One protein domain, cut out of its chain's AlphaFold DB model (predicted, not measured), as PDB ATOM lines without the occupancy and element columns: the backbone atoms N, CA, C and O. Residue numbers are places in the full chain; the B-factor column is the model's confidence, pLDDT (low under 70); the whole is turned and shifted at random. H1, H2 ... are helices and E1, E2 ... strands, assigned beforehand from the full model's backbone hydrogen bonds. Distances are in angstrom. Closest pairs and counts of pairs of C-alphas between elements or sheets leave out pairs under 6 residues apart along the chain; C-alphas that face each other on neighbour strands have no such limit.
ATOM      1  N   ASN A   3      45.559 -30.618 -73.725       39.69
ATOM      2  CA  ASN A   3      46.325 -29.385 -73.901       39.69
ATOM      3  C   ASN A   3      45.355 -28.227 -74.165       39.69
ATOM      4  O   ASN A   3      44.783 -28.141 -75.249       39.69
ATOM      5  N   CYS A   4      45.160 -27.362 -73.172       46.34
ATOM      6  CA  CYS A   4      44.373 -26.139 -73.312       46.34
ATOM      7  C   CYS A   4      45.314 -24.998 -73.726       46.34
ATOM      8  O   CYS A   4      45.780 -24.233 -72.883       46.34
ATOM      9  N   GLY A   5      45.652 -24.921 -75.013       41.06
ATOM     10  CA  GLY A   5      46.519 -23.867 -75.543       41.06
ATOM     11  C   GLY A   5      45.754 -22.562 -75.772       41.06
ATOM     12  O   GLY A   5      44.782 -22.544 -76.523       41.06
ATOM     13  N   GLN A   6      46.204 -21.460 -75.165       40.97
ATOM     14  CA  GLN A   6      45.825 -20.106 -75.583       40.97
ATOM     15  C   GLN A   6      46.782 -19.656 -76.692       40.97
ATOM     16  O   GLN A   6      47.979 -19.522 -76.452       40.97
ATOM     17  N   PHE A   7      46.272 -19.420 -77.900       42.19
ATOM     18  CA  PHE A   7      47.063 -18.905 -79.022       42.19
ATOM     19  C   PHE A   7      46.391 -17.662 -79.621       42.19
ATOM     20  O   PHE A   7      45.344 -17.787 -80.248       42.19
ATOM     21  N   TYR A   8      46.977 -16.478 -79.394       41.88
ATOM     22  CA  TYR A   8      47.463 -15.514 -80.407       41.88
ATOM     23  C   TYR A   8      47.665 -14.102 -79.826       41.88
ATOM     24  O   TYR A   8      46.815 -13.550 -79.136       41.88
ATOM     25  N   GLU A   9      48.800 -13.502 -80.186       49.00
ATOM     26  CA  GLU A   9      49.390 -12.278 -79.622       49.00
ATOM     27  C   GLU A   9      48.814 -10.948 -80.150       49.00
ATOM     28  O   GLU A   9      49.371  -9.895 -79.860       49.00
ATOM     29  N   ASN A  10      47.727 -10.936 -80.936       54.75
ATOM     30  CA  ASN A  10      47.241  -9.668 -81.514       54.75
ATOM     31  C   ASN A  10      45.733  -9.560 -81.793       54.75
ATOM     32  O   ASN A  10      45.284  -8.611 -82.435       54.75
ATOM     33  N   THR A  11      44.925 -10.492 -81.291       48.47
ATOM     34  CA  THR A  11      43.459 -10.395 -81.350       48.47
ATOM     35  C   THR A  11      42.888 -10.695 -79.975       48.47
ATOM     36  O   THR A  11      43.097 -11.774 -79.437       48.47
ATOM     37  N   THR A  12      42.146  -9.743 -79.417       57.81
ATOM     38  CA  THR A  12      41.588  -9.725 -78.051       57.81
ATOM     39  C   THR A  12      40.537 -10.804 -77.755       57.81
ATOM     40  O   THR A  12      39.907 -10.778 -76.699       57.81
ATOM     41  N   VAL A  13      40.324 -11.760 -78.660       65.31
ATOM     42  CA  VAL A  13      39.304 -12.799 -78.516       65.31
ATOM     43  C   VAL A  13      39.966 -14.060 -77.978       65.31
ATOM     44  O   VAL A  13      40.592 -14.812 -78.720       65.31
ATOM     45  N   GLN A  14      39.823 -14.291 -76.674       74.50
ATOM     46  CA  GLN A  14      40.256 -15.531 -76.034       74.50
ATOM     47  C   GLN A  14      39.452 -16.697 -76.611       74.50
ATOM     48  O   GLN A  14      38.252 -16.763 -76.400       74.50
ATOM     49  N   GLN A  15      40.080 -17.608 -77.345       84.38
ATOM     50  CA  GLN A  15      39.433 -18.837 -77.807       84.38
ATOM     51  C   GLN A  15      39.939 -20.010 -76.972       84.38
ATOM     52  O   GLN A  15      41.109 -20.049 -76.591       84.38
ATOM     53  N   ILE A  16      39.054 -20.959 -76.681       86.69
ATOM     54  CA  ILE A  16      39.410 -22.199 -75.993       86.69
ATOM     55  C   ILE A  16      39.431 -23.294 -77.051       86.69
ATOM     56  O   ILE A  16      38.394 -23.621 -77.624       86.69
ATOM     57  N   GLN A  17      40.607 -23.854 -77.317       91.44
ATOM     58  CA  GLN A  17      40.754 -24.997 -78.209       91.44
ATOM     59  C   GLN A  17      41.037 -26.252 -77.388       91.44
ATOM     60  O   GLN A  17      42.020 -26.326 -76.653       91.44
ATOM     61  N   LEU A  18      40.164 -27.241 -77.528       91.38
ATOM     62  CA  LEU A  18      40.320 -28.569 -76.957       91.38
ATOM     63  C   LEU A  18      40.814 -29.497 -78.062       91.38
ATOM     64  O   LEU A  18      40.190 -29.585 -79.119       91.38
ATOM     65  N   VAL A  19      41.934 -30.175 -77.819       92.94
ATOM     66  CA  VAL A  19      42.527 -31.142 -78.748       92.94
ATOM     67  C   VAL A  19      42.686 -32.469 -78.025       92.94
ATOM     68  O   VAL A  19      43.320 -32.538 -76.969       92.94
ATOM     69  N   ILE A  20      42.104 -33.517 -78.596       91.94
ATOM     70  CA  ILE A  20      42.147 -34.871 -78.056       91.94
ATOM     71  C   ILE A  20      42.824 -35.769 -79.073       91.94
ATOM     72  O   ILE A  20      42.302 -35.986 -80.163       91.94
ATOM     73  N   ASP A  21      43.965 -36.322 -78.687       92.69
ATOM     74  CA  ASP A  21      44.648 -37.349 -79.461       92.69
ATOM     75  C   ASP A  21      44.267 -38.745 -78.955       92.69
ATOM     76  O   ASP A  21      44.477 -39.071 -77.781       92.69
ATOM     77  N   TYR A  22      43.713 -39.563 -79.851       90.62
ATOM     78  CA  TYR A  22      43.318 -40.945 -79.579       90.62
ATOM     79  C   TYR A  22      44.415 -41.959 -79.942       90.62
ATOM     80  O   TYR A  22      44.193 -43.158 -79.792       90.62
ATOM     81  N   SER A  23      45.604 -41.522 -80.383       90.75
ATOM     82  CA  SER A  23      46.722 -42.397 -80.786       90.75
ATOM     83  C   SER A  23      47.119 -43.423 -79.720       90.75
ATOM     84  O   SER A  23      47.533 -44.534 -80.044       90.75
ATOM     85  N   THR A  24      46.969 -43.071 -78.442       86.94
ATOM     86  CA  THR A  24      47.334 -43.923 -77.304       86.94
ATOM     87  C   THR A  24      46.192 -44.806 -76.798       86.94
ATOM     88  O   THR A  24      46.404 -45.597 -75.881       86.94
ATOM     89  N   ILE A  25      44.972 -44.650 -77.321       85.31
ATOM     90  CA  ILE A  25      43.786 -45.355 -76.821       85.31
ATOM     91  C   ILE A  25      43.544 -46.586 -77.700       85.31
ATOM     92  O   ILE A  25      43.344 -46.483 -78.907       85.31
ATOM     93  N   ASN A  26      43.571 -47.774 -77.093       81.12
ATOM     94  CA  ASN A  26      43.376 -49.030 -77.812       81.12
ATOM     95  C   ASN A  26      41.929 -49.142 -78.336       81.12
ATOM     96  O   ASN A  26      40.981 -49.179 -77.551       81.12
ATOM     97  N   GLN A  27      41.771 -49.215 -79.661       69.19
ATOM     98  CA  GLN A  27      40.491 -49.122 -80.377       69.19
ATOM     99  C   GLN A  27      39.478 -50.223 -80.031       69.19
ATOM    100  O   GLN A  27      38.280 -50.034 -80.221       69.19
ATOM    101  N   SER A  28      39.917 -51.360 -79.485       69.56
ATOM    102  CA  SER A  28      39.044 -52.517 -79.248       69.56
ATOM    103  C   SER A  28      38.025 -52.344 -78.112       69.56
ATOM    104  O   SER A  28      37.111 -53.154 -78.019       69.56
ATOM    105  N   ASN A  29      38.164 -51.317 -77.263       60.50
ATOM    106  CA  ASN A  29      37.290 -51.078 -76.101       60.50
ATOM    107  C   ASN A  29      36.632 -49.689 -76.102       60.50
ATOM    108  O   ASN A  29      36.141 -49.237 -75.065       60.50
ATOM    109  N   ILE A  30      36.643 -48.977 -77.230       57.66
ATOM    110  CA  ILE A  30      36.185 -47.592 -77.236       57.66
ATOM    111  C   ILE A  30      34.654 -47.533 -77.359       57.66
ATOM    112  O   ILE A  30      34.058 -47.506 -78.428       57.66
ATOM    113  N   SER A  31      33.979 -47.481 -76.217       56.06
ATOM    114  CA  SER A  31      32.734 -46.718 -76.104       56.06
ATOM    115  C   SER A  31      33.145 -45.238 -76.049       56.06
ATOM    116  O   SER A  31      33.172 -44.649 -74.975       56.06
ATOM    117  N   THR A  32      33.637 -44.700 -77.174       54.62
ATOM    118  CA  THR A  32      34.548 -43.530 -77.312       54.62
ATOM    119  C   THR A  32      34.014 -42.158 -76.920       54.62
ATOM    120  O   THR A  32      34.596 -41.148 -77.315       54.62
ATOM    121  N   ASP A  33      32.946 -42.081 -76.150       58.28
ATOM    122  CA  ASP A  33      32.395 -40.800 -75.750       58.28
ATOM    123  C   ASP A  33      33.229 -40.256 -74.590       58.28
ATOM    124  O   ASP A  33      32.953 -40.484 -73.411       58.28
ATOM    125  N   ILE A  34      34.321 -39.560 -74.932       63.50
ATOM    126  CA  ILE A  34      34.996 -38.714 -73.953       63.50
ATOM    127  C   ILE A  34      34.042 -37.564 -73.667       63.50
ATOM    128  O   ILE A  34      33.729 -36.748 -74.534       63.50
ATOM    129  N   ASN A  35      33.578 -37.569 -72.429       69.88
ATOM    130  CA  ASN A  35      32.569 -36.685 -71.898       69.88
ATOM    131  C   ASN A  35      33.247 -35.490 -71.230       69.88
ATOM    132  O   ASN A  35      33.966 -35.653 -70.243       69.88
ATOM    133  N   PHE A  36      33.023 -34.292 -71.769       70.00
ATOM    134  CA  PHE A  36      33.545 -33.057 -71.186       70.00
ATOM    135  C   PHE A  36      32.470 -32.306 -70.413       70.00
ATOM    136  O   PHE A  36      31.322 -32.224 -70.849       70.00
ATOM    137  N   TYR A  37      32.891 -31.730 -69.288       73.44
ATOM    138  CA  TYR A  37      32.088 -30.855 -68.442       73.44
ATOM    139  C   TYR A  37      32.755 -29.484 -68.386       73.44
ATOM    140  O   TYR A  37      33.938 -29.373 -68.059       73.44
ATOM    141  N   THR A  38      32.005 -28.430 -68.689       70.62
ATOM    142  CA  THR A  38      32.494 -27.049 -68.654       70.62
ATOM    143  C   THR A  38      31.891 -26.305 -67.474       70.62
ATOM    144  O   THR A  38      30.815 -25.709 -67.556       70.62
ATOM    145  N   ILE A  39      32.605 -26.354 -66.350       70.56
ATOM    146  CA  ILE A  39      32.210 -25.725 -65.087       70.56
ATOM    147  C   ILE A  39      33.227 -24.633 -64.761       70.56
ATOM    148  O   ILE A  39      34.434 -24.880 -64.774       70.56
ATOM    149  N   GLN A  40      32.755 -23.424 -64.453       72.31
ATOM    150  CA  GLN A  40      33.639 -22.360 -63.985       72.31
ATOM    151  C   GLN A  40      33.721 -22.387 -62.459       72.31
ATOM    152  O   GLN A  40      32.739 -22.145 -61.764       72.31
ATOM    153  N   HIS A  41      34.930 -22.597 -61.938       58.12
ATOM    154  CA  HIS A  41      35.205 -22.669 -60.498       58.12
ATOM    155  C   HIS A  41      34.872 -21.366 -59.730       58.12
ATOM    156  O   HIS A  41      34.732 -21.374 -58.512       58.12
ATOM    157  N   GLY A  42      34.738 -20.230 -60.421       57.09
ATOM    158  CA  GLY A  42      34.694 -18.891 -59.817       57.09
ATOM    159  C   GLY A  42      33.552 -18.592 -58.834       57.09
ATOM    160  O   GLY A  42      33.629 -17.564 -58.173       57.09
ATOM    161  N   SER A  43      32.525 -19.442 -58.711       53.50
ATOM    162  CA  SER A  43      31.421 -19.230 -57.756       53.50
ATOM    163  C   SER A  43      31.176 -20.385 -56.778       53.50
ATOM    164  O   SER A  43      30.179 -20.357 -56.059       53.50
ATOM    165  N   LEU A  44      32.041 -21.405 -56.751       61.22
ATOM    166  CA  LEU A  44      31.937 -22.485 -55.770       61.22
ATOM    167  C   LEU A  44      32.625 -22.044 -54.472       61.22
ATOM    168  O   LEU A  44      33.830 -21.789 -54.457       61.22
ATOM    169  N   ASP A  45      31.849 -21.930 -53.396       60.44
ATOM    170  CA  ASP A  45      32.360 -21.579 -52.071       60.44
ATOM    171  C   ASP A  45      33.305 -22.691 -51.573       60.44
ATOM    172  O   ASP A  45      32.939 -23.866 -51.526       60.44
ATOM    173  N   MET A  46      34.558 -22.335 -51.276       52.56
ATOM    174  CA  MET A  46      35.729 -23.232 -51.327       52.56
ATOM    175  C   MET A  46      35.830 -24.296 -50.217       52.56
ATOM    176  O   MET A  46      36.833 -25.003 -50.142       52.56
ATOM    177  N   VAL A  47      34.842 -24.427 -49.333       53.91
ATOM    178  CA  VAL A  47      35.035 -25.164 -48.072       53.91
ATOM    179  C   VAL A  47      34.704 -26.664 -48.179       53.91
ATOM    180  O   VAL A  47      35.295 -27.443 -47.445       53.91
ATOM    181  N   ASN A  48      33.839 -27.096 -49.113       63.69
ATOM    182  CA  ASN A  48      33.390 -28.501 -49.249       63.69
ATOM    183  C   ASN A  48      33.244 -28.962 -50.721       63.69
ATOM    184  O   ASN A  48      32.283 -29.638 -51.088       63.69
ATOM    185  N   THR A  49      34.156 -28.551 -51.603       69.75
ATOM    186  CA  THR A  49      33.921 -28.535 -53.057       69.75
ATOM    187  C   THR A  49      33.984 -29.881 -53.772       69.75
ATOM    188  O   THR A  49      33.289 -30.026 -54.768       69.75
ATOM    189  N   GLU A  50      34.763 -30.869 -53.323       80.00
ATOM    190  CA  GLU A  50      34.925 -32.104 -54.111       80.00
ATOM    191  C   GLU A  50      33.680 -32.997 -54.092       80.00
ATOM    192  O   GLU A  50      33.181 -33.365 -55.154       80.00
ATOM    193  N   SER A  51      33.138 -33.311 -52.913       83.31
ATOM    194  CA  SER A  51      31.922 -34.128 -52.828       83.31
ATOM    195  C   SER A  51      30.721 -33.399 -53.421       83.31
ATOM    196  O   SER A  51      29.976 -33.986 -54.192       83.31
ATOM    197  N   GLU A  52      30.558 -32.097 -53.163       83.44
ATOM    198  CA  GLU A  52      29.471 -31.324 -53.776       83.44
ATOM    199  C   GLU A  52      29.601 -31.256 -55.305       83.44
ATOM    200  O   GLU A  52      28.601 -31.361 -56.016       83.44
ATOM    201  N   LEU A  53      30.822 -31.137 -55.835       83.69
ATOM    202  CA  LEU A  53      31.058 -31.174 -57.274       83.69
ATOM    203  C   LEU A  53      30.631 -32.526 -57.857       83.69
ATOM    204  O   LEU A  53      29.827 -32.555 -58.785       83.69
ATOM    205  N   PHE A  54      31.132 -33.640 -57.326       86.06
ATOM    206  CA  PHE A  54      30.865 -34.957 -57.913       86.06
ATOM    207  C   PHE A  54      29.460 -35.498 -57.622       86.06
ATOM    208  O   PHE A  54      28.876 -36.125 -58.503       86.06
ATOM    209  N   ASP A  55      28.896 -35.225 -56.446       87.81
ATOM    210  CA  ASP A  55      27.599 -35.772 -56.033       87.81
ATOM    211  C   ASP A  55      26.418 -34.901 -56.480       87.81
ATOM    212  O   ASP A  55      25.319 -35.417 -56.691       87.81
ATOM    213  N   LEU A  56      26.615 -33.582 -56.621       85.44
ATOM    214  CA  LEU A  56      25.534 -32.646 -56.957       85.44
ATOM    215  C   LEU A  56      25.722 -31.988 -58.320       85.44
ATOM    216  O   LEU A  56      24.760 -31.891 -59.075       85.44
ATOM    217  N   VAL A  57      26.927 -31.525 -58.662       86.25
ATOM    218  CA  VAL A  57      27.131 -30.766 -59.908       86.25
ATOM    219  C   VAL A  57      27.257 -31.696 -61.112       86.25
ATOM    220  O   VAL A  57      26.477 -31.566 -62.054       86.25
ATOM    221  N   ILE A  58      28.183 -32.655 -61.091       87.25
ATOM    222  CA  ILE A  58      28.461 -33.546 -62.230       87.25
ATOM    223  C   ILE A  58      27.205 -34.271 -62.745       87.25
ATOM    224  O   ILE A  58      26.994 -34.244 -63.955       87.25
ATOM    225  N   PRO A  59      26.315 -34.831 -61.900       88.25
ATOM    226  CA  PRO A  59      25.116 -35.521 -62.381       88.25
ATOM    227  C   PRO A  59      24.101 -34.593 -63.054       88.25
ATOM    228  O   PRO A  59      23.240 -35.054 -63.799       88.25
ATOM    229  N   THR A  60      24.169 -33.289 -62.774       82.12
ATOM    230  CA  THR A  60      23.241 -32.307 -63.345       82.12
ATOM    231  C   THR A  60      23.718 -31.798 -64.698       82.12
ATOM    232  O   THR A  60      22.898 -31.401 -65.526       82.12
ATOM    233  N   VAL A  61      25.024 -31.825 -64.969       84.00
ATOM    234  CA  VAL A  61      25.593 -31.342 -66.229       84.00
ATOM    235  C   VAL A  61      25.556 -32.456 -67.273       84.00
ATOM    236  O   VAL A  61      26.009 -33.570 -67.031       84.00
ATOM    237  N   SER A  62      25.038 -32.150 -68.466       82.62
ATOM    238  CA  SER A  62      25.142 -33.080 -69.588       82.62
ATOM    239  C   SER A  62      26.575 -33.094 -70.084       82.62
ATOM    240  O   SER A  62      27.130 -32.049 -70.429       82.62
ATOM    241  N   ALA A  63      27.149 -34.283 -70.173       83.56
ATOM    242  CA  ALA A  63      28.390 -34.447 -70.887       83.56
ATOM    243  C   ALA A  63      28.191 -34.199 -72.384       83.56
ATOM    244  O   ALA A  63      27.165 -34.574 -72.961       83.56
ATOM    245  N   PHE A  64      29.193 -33.590 -73.009       83.12
ATOM    246  CA  PHE A  64      29.277 -33.506 -74.459       83.12
ATOM    247  C   PHE A  64      30.178 -34.636 -74.980       83.12
ATOM    248  O   PHE A  64      31.385 -34.585 -74.715       83.12
ATOM    249  N   PRO A  65      29.630 -35.647 -75.684       85.38
ATOM    250  CA  PRO A  65      30.431 -36.730 -76.233       85.38
ATOM    251  C   PRO A  65      31.239 -36.220 -77.429       85.38
ATOM    252  O   PRO A  65      30.681 -35.654 -78.372       85.38
ATOM    253  N   MET A  66      32.558 -36.422 -77.405       87.44
ATOM    254  CA  MET A  66      33.421 -36.113 -78.547       87.44
ATOM    255  C   MET A  66      33.840 -37.405 -79.263       87.44
ATOM    256  O   MET A  66      34.731 -38.102 -78.770       87.44
ATOM    257  N   PRO A  67      33.229 -37.743 -80.417       89.25
ATOM    258  CA  PRO A  67      33.616 -38.930 -81.165       89.25
ATOM    259  C   PRO A  67      34.986 -38.746 -81.828       89.25
ATOM    260  O   PRO A  67      35.463 -37.623 -82.021       89.25
ATOM    261  N   LEU A  68      35.624 -39.861 -82.188       90.75
ATOM    262  CA  LEU A  68      36.894 -39.874 -82.915       90.75
ATOM    263  C   LEU A  68      36.777 -39.107 -84.242       90.75
ATOM    264  O   LEU A  68      35.840 -39.327 -85.007       90.75
ATOM    265  N   GLY A  69      37.735 -38.219 -84.510       91.88
ATOM    266  CA  GLY A  69      37.772 -37.401 -85.724       91.88
ATOM    267  C   GLY A  69      36.763 -36.247 -85.737       91.88
ATOM    268  O   GLY A  69      36.635 -35.557 -86.750       91.88
ATOM    269  N   ALA A  70      36.043 -36.002 -84.636       93.75
ATOM    270  CA  ALA A  70      35.138 -34.865 -84.526       93.75
ATOM    271  C   ALA A  70      35.921 -33.552 -84.582       93.75
ATOM    272  O   ALA A  70      36.805 -33.311 -83.765       93.75
ATOM    273  N   ARG A  71      35.573 -32.680 -85.527       95.56
ATOM    274  CA  ARG A  71      36.219 -31.377 -85.715       95.56
ATOM    275  C   ARG A  71      35.152 -30.309 -85.691       95.56
ATOM    276  O   ARG A  71      34.493 -30.057 -86.697       95.56
ATOM    277  N   LEU A  72      34.930 -29.746 -84.514       95.44
ATOM    278  CA  LEU A  72      33.818 -28.850 -84.254       95.44
ATOM    279  C   LEU A  72      34.325 -27.477 -83.840       95.44
ATOM    280  O   LEU A  72      35.311 -27.340 -83.120       95.44
ATOM    281  N   ARG A  73      33.592 -26.451 -84.248       94.88
ATOM    282  CA  ARG A  73      33.700 -25.100 -83.722       94.88
ATOM    283  C   ARG A  73      32.331 -24.664 -83.240       94.88
ATOM    284  O   ARG A  73      31.341 -24.920 -83.913       94.88
ATOM    285  N   GLY A  74      32.274 -23.993 -82.101       92.88
ATOM    286  CA  GLY A  74      31.027 -23.476 -81.553       92.88
ATOM    287  C   GLY A  74      31.200 -22.147 -80.850       92.88
ATOM    288  O   GLY A  74      32.316 -21.674 -80.602       92.88
ATOM    289  N   THR A  75      30.064 -21.556 -80.512       90.31
ATOM    290  CA  THR A  75      29.989 -20.411 -79.611       90.31
ATOM    291  C   THR A  75      29.678 -20.900 -78.207       90.31
ATOM    292  O   THR A  75      28.838 -21.780 -78.025       90.31
ATOM    293  N   THR A  76      30.344 -20.327 -77.212       87.75
ATOM    294  CA  THR A  76      30.063 -20.611 -75.806       87.75
ATOM    295  C   THR A  76      29.438 -19.398 -75.133       87.75
ATOM    296  O   THR A  76      29.901 -18.278 -75.342       87.75
ATOM    297  N   PHE A  77      28.408 -19.641 -74.329       86.19
ATOM    298  CA  PHE A  77      27.672 -18.642 -73.561       86.19
ATOM    299  C   PHE A  77      27.851 -18.926 -72.073       86.19
ATOM    300  O   PHE A  77      27.844 -20.088 -71.660       86.19
ATOM    301  N   LEU A  78      28.035 -17.874 -71.277       85.38
ATOM    302  CA  LEU A  78      28.118 -17.983 -69.824       85.38
ATOM    303  C   LEU A  78      26.701 -17.993 -69.241       85.38
ATOM    304  O   LEU A  78      25.937 -17.061 -69.464       85.38
ATOM    305  N   GLY A  79      26.378 -19.025 -68.473       84.81
ATOM    306  CA  GLY A  79      25.145 -19.110 -67.697       84.81
ATOM    307  C   GLY A  79      25.431 -19.356 -66.221       84.81
ATOM    308  O   GLY A  79      26.566 -19.636 -65.824       84.81
ATOM    309  N   ALA A  80      24.383 -19.297 -65.406       87.31
ATOM    310  CA  ALA A  80      24.416 -19.853 -64.060       87.31
ATOM    311  C   ALA A  80      23.388 -20.961 -63.925       87.31
ATOM    312  O   ALA A  80      22.278 -20.904 -64.454       87.31
ATOM    313  N   ARG A  81      23.757 -21.966 -63.146       87.12
ATOM    314  CA  ARG A  81      22.864 -23.035 -62.754       87.12
ATOM    315  C   ARG A  81      22.734 -23.068 -61.247       87.12
ATOM    316  O   ARG A  81      23.703 -22.865 -60.514       87.12
ATOM    317  N   ARG A  82      21.513 -23.330 -60.796       89.44
ATOM    318  CA  ARG A  82      21.178 -23.514 -59.389       89.44
ATOM    319  C   ARG A  82      20.689 -24.936 -59.198       89.44
ATOM    320  O   ARG A  82      19.660 -25.323 -59.742       89.44
ATOM    321  N   VAL A  83      21.445 -25.704 -58.424       89.12
ATOM    322  CA  VAL A  83      21.095 -27.073 -58.050       89.12
ATOM    323  C   VAL A  83      20.669 -27.078 -56.597       89.12
ATOM    324  O   VAL A  83      21.335 -26.526 -55.722       89.12
ATOM    325  N   MET A  84      19.525 -27.688 -56.338       88.50
ATOM    326  CA  MET A  84      18.952 -27.738 -55.007       88.50
ATOM    327  C   MET A  84      19.708 -28.744 -54.131       88.50
ATOM    328  O   MET A  84      19.812 -29.924 -54.474       88.50
ATOM    329  N   LYS A  85      20.236 -28.288 -52.990       89.06
ATOM    330  CA  LYS A  85      20.900 -29.164 -52.021       89.06
ATOM    331  C   LYS A  85      19.838 -29.965 -51.258       89.06
ATOM    332  O   LYS A  85      18.856 -29.379 -50.793       89.06
ATOM    333  N   PRO A  86      20.017 -31.286 -51.088       86.06
ATOM    334  CA  PRO A  86      19.118 -32.072 -50.255       86.06
ATOM    335  C   PRO A  86      19.180 -31.552 -48.814       86.06
ATOM    336  O   PRO A  86      20.223 -31.583 -48.168       86.06
ATOM    337  N   SER A  87      18.051 -31.048 -48.319       87.94
ATOM    338  CA  SER A  87      17.927 -30.427 -46.999       87.94
ATOM    339  C   SER A  87      16.580 -30.803 -46.386       87.94
ATOM    340  O   SER A  87      15.596 -31.002 -47.095       87.94
ATOM    341  N   TRP A  88      16.495 -30.889 -45.059       85.19
ATOM    342  CA  TRP A  88      15.226 -31.178 -44.374       85.19
ATOM    343  C   TRP A  88      14.173 -30.081 -44.609       85.19
ATOM    344  O   TRP A  88      12.975 -30.352 -44.557       85.19
ATOM    345  N   LYS A  89      14.613 -28.849 -44.905       85.94
ATOM    346  CA  LYS A  89      13.727 -27.726 -45.237       85.94
ATOM    347  C   LYS A  89      12.945 -27.973 -46.529       85.94
ATOM    348  O   LYS A  89      11.771 -27.614 -46.582       85.94
ATOM    349  N   ASP A  90      13.574 -28.631 -47.509       82.12
ATOM    350  CA  ASP A  90      12.939 -29.037 -48.771       82.12
ATOM    351  C   ASP A  90      11.795 -30.012 -48.500       82.12
ATOM    352  O   ASP A  90      10.665 -29.819 -48.940       82.12
ATOM    353  N   VAL A  91      12.066 -31.022 -47.668       81.12
ATOM    354  CA  VAL A  91      11.081 -32.047 -47.297       81.12
ATOM    355  C   VAL A  91       9.824 -31.427 -46.683       81.12
ATOM    356  O   VAL A  91       8.714 -31.891 -46.944       81.12
ATOM    357  N   LEU A  92       9.994 -30.370 -45.888       79.69
ATOM    358  CA  LEU A  92       8.906 -29.644 -45.237       79.69
ATOM    359  C   LEU A  92       8.363 -28.465 -46.055       79.69
ATOM    360  O   LEU A  92       7.432 -27.805 -45.599       79.69
ATOM    361  N   GLY A  93       8.908 -28.184 -47.242       78.81
ATOM    362  CA  GLY A  93       8.475 -27.067 -48.085       78.81
ATOM    363  C   GLY A  93       8.646 -25.686 -47.441       78.81
ATOM    364  O   GLY A  93       8.025 -24.726 -47.890       78.81
ATOM    365  N   VAL A  94       9.463 -25.567 -46.389       86.19
ATOM    366  CA  VAL A  94       9.697 -24.305 -45.656       86.19
ATOM    367  C   VAL A  94      10.888 -23.516 -46.203       86.19
ATOM    368  O   VAL A  94      11.206 -22.436 -45.709       86.19
ATOM    369  N   GLY A  95      11.566 -24.055 -47.213       85.31
ATOM    370  CA  GLY A  95      12.676 -23.406 -47.891       85.31
ATOM    371  C   GLY A  95      13.556 -24.405 -48.629       85.31
ATOM    372  O   GLY A  95      13.445 -25.614 -48.444       85.31
ATOM    373  N   ALA A  96      14.456 -23.879 -49.448       87.00
ATOM    374  CA  ALA A  96      15.394 -24.649 -50.244       87.00
ATOM    375  C   ALA A  96      16.787 -24.033 -50.102       87.00
ATOM    376  O   ALA A  96      16.946 -22.817 -50.214       87.00
ATOM    377  N   ASP A  97      17.785 -24.874 -49.839       88.56
ATOM    378  CA  ASP A  97      19.182 -24.465 -49.905       88.56
ATOM    379  C   ASP A  97      19.672 -24.761 -51.337       88.56
ATOM    380  O   ASP A  97      19.409 -25.837 -51.877       88.56
ATOM    381  N   PHE A  98      20.357 -23.811 -51.975       87.88
ATOM    382  CA  PHE A  98      20.789 -23.933 -53.373       87.88
ATOM    383  C   PHE A  98      22.308 -23.843 -53.487       87.88
ATOM    384  O   PHE A  98      22.939 -22.992 -52.862       87.88
ATOM    385  N   LEU A  99      22.886 -24.686 -54.336       87.62
ATOM    386  CA  LEU A  99      24.241 -24.552 -54.852       87.62
ATOM    387  C   LEU A  99      24.174 -23.799 -56.181       87.62
ATOM    388  O   LEU A  99      23.547 -24.276 -57.122       87.62
ATOM    389  N   THR A 100      24.804 -22.627 -56.255       86.38
ATOM    390  CA  THR A 100      24.864 -21.836 -57.493       86.38
ATOM    391  C   THR A 100      26.251 -21.961 -58.101       86.38
ATOM    392  O   THR A 100      27.245 -21.689 -57.428       86.38
ATOM    393  N   PHE A 101      26.323 -22.360 -59.366       86.81
ATOM    394  CA  PHE A 101      27.574 -22.446 -60.107       86.81
ATOM    395  C   PHE A 101      27.427 -21.903 -61.520       86.81
ATOM    396  O   PHE A 101      26.375 -22.013 -62.145       86.81
ATOM    397  N   ASN A 102      28.503 -21.315 -62.029       86.12
ATOM    398  CA  ASN A 102      28.553 -20.830 -63.399       86.12
ATOM    399  C   ASN A 102      28.818 -21.995 -64.359       86.12
ATOM    400  O   ASN A 102      29.718 -22.816 -64.142       86.12
ATOM    401  N   THR A 103      28.042 -22.049 -65.434       86.38
ATOM    402  CA  THR A 103      28.152 -23.058 -66.487       86.38
ATOM    403  C   THR A 103      28.464 -22.387 -67.810       86.38
ATOM    404  O   THR A 103      28.150 -21.217 -68.029       86.38
ATOM    405  N   TYR A 104      29.076 -23.141 -68.713       85.62
ATOM    406  CA  TYR A 104      29.161 -22.740 -70.107       85.62
ATOM    407  C   TYR A 104      28.222 -23.600 -70.931       85.62
ATOM    408  O   TYR A 104      28.326 -24.825 -70.899       85.62
ATOM    409  N   THR A 105      27.324 -22.954 -71.668       85.62
ATOM    410  CA  THR A 105      26.469 -23.632 -72.643       85.62
ATOM    411  C   THR A 105      27.065 -23.441 -74.026       85.62
ATOM    412  O   THR A 105      27.443 -22.331 -74.407       85.62
ATOM    413  N   HIS A 106      27.169 -24.525 -74.784       88.81
ATOM    414  CA  HIS A 106      27.714 -24.496 -76.135       88.81
ATOM    415  C   HIS A 106      26.576 -24.540 -77.150       88.81
ATOM    416  O   HIS A 106      25.714 -25.414 -77.095       88.81
ATOM    417  N   GLY A 107      26.583 -23.591 -78.081       86.38
ATOM    418  CA  GLY A 107      25.627 -23.498 -79.177       86.38
ATOM    419  C   GLY A 107      26.334 -23.399 -80.524       86.38
ATOM    420  O   GLY A 107      27.546 -23.176 -80.592       86.38
ATOM    421  N   ASN A 108      25.563 -23.546 -81.604       90.19
ATOM    422  CA  ASN A 108      26.037 -23.374 -82.983       90.19
ATOM    423  C   ASN A 108      27.286 -24.206 -83.313       90.19
ATOM    424  O   ASN A 108      28.238 -23.701 -83.908       90.19
ATOM    425  N   LEU A 109      27.291 -25.478 -82.906       92.94
ATOM    426  CA  LEU A 109      28.364 -26.406 -83.250       92.94
ATOM    427  C   LEU A 109      28.335 -26.680 -84.758       92.94
ATOM    428  O   LEU A 109      27.380 -27.252 -85.282       92.94
ATOM    429  N   ILE A 110      29.390 -26.267 -85.449       95.75
ATOM    430  CA  ILE A 110      29.592 -26.445 -86.886       95.75
ATOM    431  C   ILE A 110      30.916 -27.164 -87.145       95.75
ATOM    432  O   ILE A 110      31.822 -27.128 -86.315       95.75
ATOM    433  N   ALA A 111      31.044 -27.807 -88.303       96.06
ATOM    434  CA  ALA A 111      32.291 -28.460 -88.689       96.06
ATOM    435  C   ALA A 111      33.422 -27.435 -88.899       96.06
ATOM    436  O   ALA A 111      33.250 -26.451 -89.625       96.06
ATOM    437  N   ASP A 112      34.586 -27.684 -88.299       95.69
ATOM    438  CA  ASP A 112      35.779 -26.851 -88.450       95.69
ATOM    439  C   ASP A 112      36.679 -27.373 -89.580       95.69
ATOM    440  O   ASP A 112      37.533 -28.242 -89.391       95.69
ATOM    441  N   ARG A 113      36.499 -26.806 -90.779       94.25
ATOM    442  CA  ARG A 113      37.308 -27.149 -91.961       94.25
ATOM    443  C   ARG A 113      38.779 -26.754 -91.827       94.25
ATOM    444  O   ARG A 113      39.625 -27.342 -92.493       94.25
ATOM    445  N   ALA A 114      39.101 -25.752 -91.007       93.75
ATOM    446  CA  ALA A 114      40.493 -25.360 -90.801       93.75
ATOM    447  C   ALA A 114      41.217 -26.414 -89.954       93.75
ATOM    448  O   ALA A 114      42.335 -26.811 -90.285       93.75
ATOM    449  N   ALA A 115      40.546 -26.930 -88.920       93.06
ATOM    450  CA  ALA A 115      41.056 -28.042 -88.125       93.06
ATOM    451  C   ALA A 115      41.213 -29.331 -88.950       93.06
ATOM    452  O   ALA A 115      42.143 -30.099 -88.716       93.06
ATOM    453  N   GLU A 116      40.358 -29.546 -89.953       94.06
ATOM    454  CA  GLU A 116      40.450 -30.702 -90.852       94.06
ATOM    455  C   GLU A 116      41.752 -30.776 -91.651       94.06
ATOM    456  O   GLU A 116      42.271 -31.869 -91.869       94.06
ATOM    457  N   LEU A 117      42.312 -29.627 -92.025       94.75
ATOM    458  CA  LEU A 117      43.598 -29.555 -92.718       94.75
ATOM    459  C   LEU A 117      44.791 -29.545 -91.752       94.75
ATOM    460  O   LEU A 117      45.898 -29.908 -92.143       94.75
ATOM    461  N   ALA A 118      44.582 -29.101 -90.510       95.56
ATOM    462  CA  ALA A 118      45.650 -28.891 -89.534       95.56
ATOM    463  C   ALA A 118      45.954 -30.125 -88.668       95.56
ATOM    464  O   ALA A 118      47.083 -30.270 -88.201       95.56
ATOM    465  N   PHE A 119      44.972 -31.002 -88.441       95.62
ATOM    466  CA  PHE A 119      45.095 -32.139 -87.528       95.62
ATOM    467  C   PHE A 119      44.859 -33.482 -88.238       95.62
ATOM    468  O   PHE A 119      44.041 -33.559 -89.156       95.62
ATOM    469  N   PRO A 120      45.532 -34.567 -87.815       95.44
ATOM    470  CA  PRO A 120      45.330 -35.901 -88.385       95.44
ATOM    471  C   PRO A 120      43.950 -36.491 -88.019       95.44
ATOM    472  O   PRO A 120      43.223 -35.949 -87.188       95.44
ATOM    473  N   GLU A 121      43.546 -37.590 -88.665       93.56
ATOM    474  CA  GLU A 121      42.207 -38.202 -88.497       93.56
ATOM    475  C   GLU A 121      41.980 -38.833 -87.113       93.56
ATOM    476  O   GLU A 121      40.846 -38.986 -86.668       93.56
ATOM    477  N   ASN A 122      43.055 -39.168 -86.400       93.88
ATOM    478  CA  ASN A 122      43.013 -39.717 -85.043       93.88
ATOM    479  C   ASN A 122      42.856 -38.646 -83.950       93.88
ATOM    480  O   ASN A 122      42.964 -38.969 -82.766       93.88
ATOM    481  N   VAL A 123      42.662 -37.384 -84.335       94.06
ATOM    482  CA  VAL A 123      42.541 -36.253 -83.419       94.06
ATOM    483  C   VAL A 123      41.161 -35.630 -83.558       94.06
ATOM    484  O   VAL A 123      40.728 -35.292 -84.662       94.06
ATOM    485  N   SER A 124      40.497 -35.436 -82.422       94.38
ATOM    486  CA  SER A 124      39.275 -34.639 -82.343       94.38
ATOM    487  C   SER A 124      39.593 -33.260 -81.787       94.38
ATOM    488  O   SER A 124      40.406 -33.108 -80.871       94.38
ATOM    489  N   THR A 125      38.951 -32.243 -82.347       95.12
ATOM    490  CA  THR A 125      39.154 -30.848 -81.973       95.12
ATOM    491  C   THR A 125      37.825 -30.159 -81.723       95.12
ATOM    492  O   THR A 125      36.907 -30.264 -82.537       95.12
ATOM    493  N   LEU A 126      37.752 -29.386 -80.644       94.19
ATOM    494  CA  LEU A 126      36.632 -28.500 -80.352       94.19
ATOM    495  C   LEU A 126      37.155 -27.084 -80.113       94.19
ATOM    496  O   LEU A 126      37.856 -26.829 -79.135       94.19
ATOM    497  N   LEU A 127      36.810 -26.165 -81.012       93.19
ATOM    498  CA  LEU A 127      37.142 -24.752 -80.900       93.19
ATOM    499  C   LEU A 127      35.940 -23.973 -80.364       93.19
ATOM    500  O   LEU A 127      34.936 -23.789 -81.049       93.19
ATOM    501  N   LEU A 128      36.048 -23.477 -79.139       91.88
ATOM    502  CA  LEU A 128      35.024 -22.664 -78.498       91.88
ATOM    503  C   LEU A 128      35.425 -21.195 -78.581       91.88
ATOM    504  O   LEU A 128      36.444 -20.767 -78.037       91.88
ATOM    505  N   SER A 129      34.611 -20.416 -79.285       90.06
ATOM    506  CA  SER A 129      34.713 -18.959 -79.292       90.06
ATOM    507  C   SER A 129      33.733 -18.394 -78.257       90.06
ATOM    508  O   SER A 129      32.562 -18.778 -78.281       90.06
ATOM    509  N   PRO A 130      34.160 -17.513 -77.339       82.88
ATOM    510  CA  PRO A 130      33.245 -16.881 -76.407       82.88
ATOM    511  C   PRO A 130      32.317 -15.967 -77.199       82.88
ATOM    512  O   PRO A 130      32.759 -15.017 -77.844       82.88
ATOM    513  N   ALA A 131      31.023 -16.258 -77.149       74.00
ATOM    514  CA  ALA A 131      30.029 -15.244 -77.417       74.00
ATOM    515  C   ALA A 131      29.895 -14.479 -76.103       74.00
ATOM    516  O   ALA A 131      29.199 -14.908 -75.184       74.00
ATOM    517  N   VAL A 132      30.669 -13.403 -75.961       63.81
ATOM    518  CA  VAL A 132      30.527 -12.503 -74.815       63.81
ATOM    519  C   VAL A 132      29.257 -11.692 -75.044       63.81
ATOM    520  O   VAL A 132      29.309 -10.551 -75.492       63.81
ATOM    521  N   ASP A 133      28.112 -12.320 -74.802       65.75
ATOM    522  CA  ASP A 133      26.834 -11.636 -74.724       65.75
ATOM    523  C   ASP A 133      26.366 -11.664 -73.272       65.75
ATOM    524  O   ASP A 133      25.825 -12.652 -72.784       65.75
ATOM    525  N   PHE A 134      26.642 -10.579 -72.549       67.25
ATOM    526  CA  PHE A 134      26.186 -10.408 -71.168       67.25
ATOM    527  C   PHE A 134      24.694 -10.060 -71.079       67.25
ATOM    528  O   PHE A 134      24.169  -9.925 -69.975       67.25
ATOM    529  N   THR A 135      24.021  -9.876 -72.216       72.31
ATOM    530  CA  THR A 135      22.601  -9.521 -72.264       72.31
ATOM    531  C   THR A 135      21.713 -10.744 -72.029       72.31
ATOM    532  O   THR A 135      20.611 -10.594 -71.506       72.31
ATOM    533  N   ASP A 136      22.193 -11.946 -72.369       67.94
ATOM    534  CA  ASP A 136      21.430 -13.198 -72.291       67.94
ATOM    535  C   ASP A 136      21.999 -14.133 -71.213       67.94
ATOM    536  O   ASP A 136      22.685 -15.122 -71.481       67.94
ATOM    537  N   PHE A 137      21.763 -13.777 -69.948       75.06
ATOM    538  CA  PHE A 137      22.148 -14.620 -68.821       75.06
ATOM    539  C   PHE A 137      21.040 -15.626 -68.507       75.06
ATOM    540  O   PHE A 137      20.030 -15.299 -67.880       75.06
ATOM    541  N   ILE A 138      21.247 -16.873 -68.924       75.62
ATOM    542  CA  ILE A 138      20.299 -17.958 -68.674       75.62
ATOM    543  C   ILE A 138      20.554 -18.530 -67.277       75.62
ATOM    544  O   ILE A 138      21.632 -19.062 -66.993       75.62
ATOM    545  N   ILE A 139      19.541 -18.435 -66.411       82.69
ATOM    546  CA  ILE A 139      19.519 -19.104 -65.108       82.69
ATOM    547  C   ILE A 139      18.712 -20.390 -65.249       82.69
ATOM    548  O   ILE A 139      17.493 -20.350 -65.412       82.69
ATOM    549  N   GLN A 140      19.387 -21.536 -65.174       82.31
ATOM    550  CA  GLN A 140      18.725 -22.838 -65.142       82.31
ATOM    551  C   GLN A 140      18.540 -23.285 -63.687       82.31
ATOM    552  O   GLN A 140      19.514 -23.451 -62.949       82.31
ATOM    553  N   GLU A 141      17.290 -23.475 -63.269       85.19
ATOM    554  CA  GLU A 141      16.931 -23.931 -61.922       85.19
ATOM    555  C   GLU A 141      16.228 -25.287 -62.007       85.19
ATOM    556  O   GLU A 141      15.208 -25.436 -62.684       85.19
ATOM    557  N   ASP A 142      16.791 -26.291 -61.334       77.50
ATOM    558  CA  ASP A 142      16.211 -27.631 -61.303       77.50
ATOM    559  C   ASP A 142      15.140 -27.705 -60.202       77.50
ATOM    560  O   ASP A 142      15.447 -27.807 -59.012       77.50
ATOM    561  N   TYR A 143      13.864 -27.668 -60.599       77.31
ATOM    562  CA  TYR A 143      12.737 -27.851 -59.682       77.31
ATOM    563  C   TYR A 143      12.426 -29.334 -59.469       77.31
ATOM    564  O   TYR A 143      12.198 -30.088 -60.419       77.31
ATOM    565  N   ARG A 144      12.320 -29.762 -58.206       72.56
ATOM    566  CA  ARG A 144      11.758 -31.077 -57.873       72.56
ATOM    567  C   ARG A 144      10.257 -31.070 -58.150       72.56
ATOM    568  O   ARG A 144       9.486 -30.455 -57.423       72.56
TER     569      ARG A 144
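This is residues 3 to 144 of the 280 residues of an uncharacterized protein of Jaapia argillacea MUCL 33604 (UniProt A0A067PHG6). Two long antiparallel strands, E4 and E5, run side by side as a twisted ribbon along the longest axis; E6 and E1 widen one end of it, with H3 over E4 there, while the other end has the short strand E7 beside E4, H1 across E4 and E5, and H2 near the tip. A small pair, E2 and E3, lies next to the widened end. The printed part has 142 residues, with three named helices and seven named strands in the order E1 E2 H1 E3 E4 H2 E5 H3 E6 E7. The class is mixed, helices and strands, and the main sheet is branched, with parallel and antiparallel pairs. The whole is loose, with a radius of gyration of the C-alphas of 18.2 A and spans of 58 by 42 by 26 A.

The branched sheet is twisted, and E4, residues 71 to 85, bends by 74 degrees at residue 75. On one side of E4 is E5, residues 97 to 111, antiparallel, with N 79 and O 103 2.9 A apart, within hydrogen-bond range. On the other side are E6, residues 123 to 130, beside residues 71 to 76, and E7, residues 139 to 141, beside residues 80 to 82. Both are parallel to E4, with N 74 and O 127 at 2.9 A and N 82 and O 140 at 2.9 A. E1, residues 16 to 21, is antiparallel to E6, with N 18 and O 126 at 2.8 A. H1, residues 49 to 60, is on the sheet at a height of 9.4 A and runs across the strands; its closest C-alphas to E4 are Leu 56 and Val 83, 7.2 A. H3, residues 113 to 118, is on it at 8.5 A, over E4 and across the strands. H2, residues 88 to 91, is only just not on the sheet, with 4 pairs of C-alphas within 10 A. E2, residues 34 to 36, is antiparallel to E3, residues 64 to 66, with N 66 and O 34 at 3.1 A. Of the O i to N i+4 pairs, 5 of 8 in H1 and 1 of 2 in H3 are within hydrogen-bond range; H2 is too short for one.

E5 is 41.1 A long and E4 37.1 A, from C-alpha 71 at (36.219, -31.377, -85.715) to C-alpha 85 at (20.900, -29.164, -52.021). E6 measures 22.6 A, E1 16.4 A and H1 15.3 A.

The C-alphas farthest apart, Leu 92 and Leu 117, are 58.8 A apart. The printed part has no cut. The links E1 to E2 and E2 to H1 are long. Mean pLDDT of the printed part is 79.8; residues 3 to 13, 27 to 35, 41 to 49, 132 to 134 and 136 are under 70.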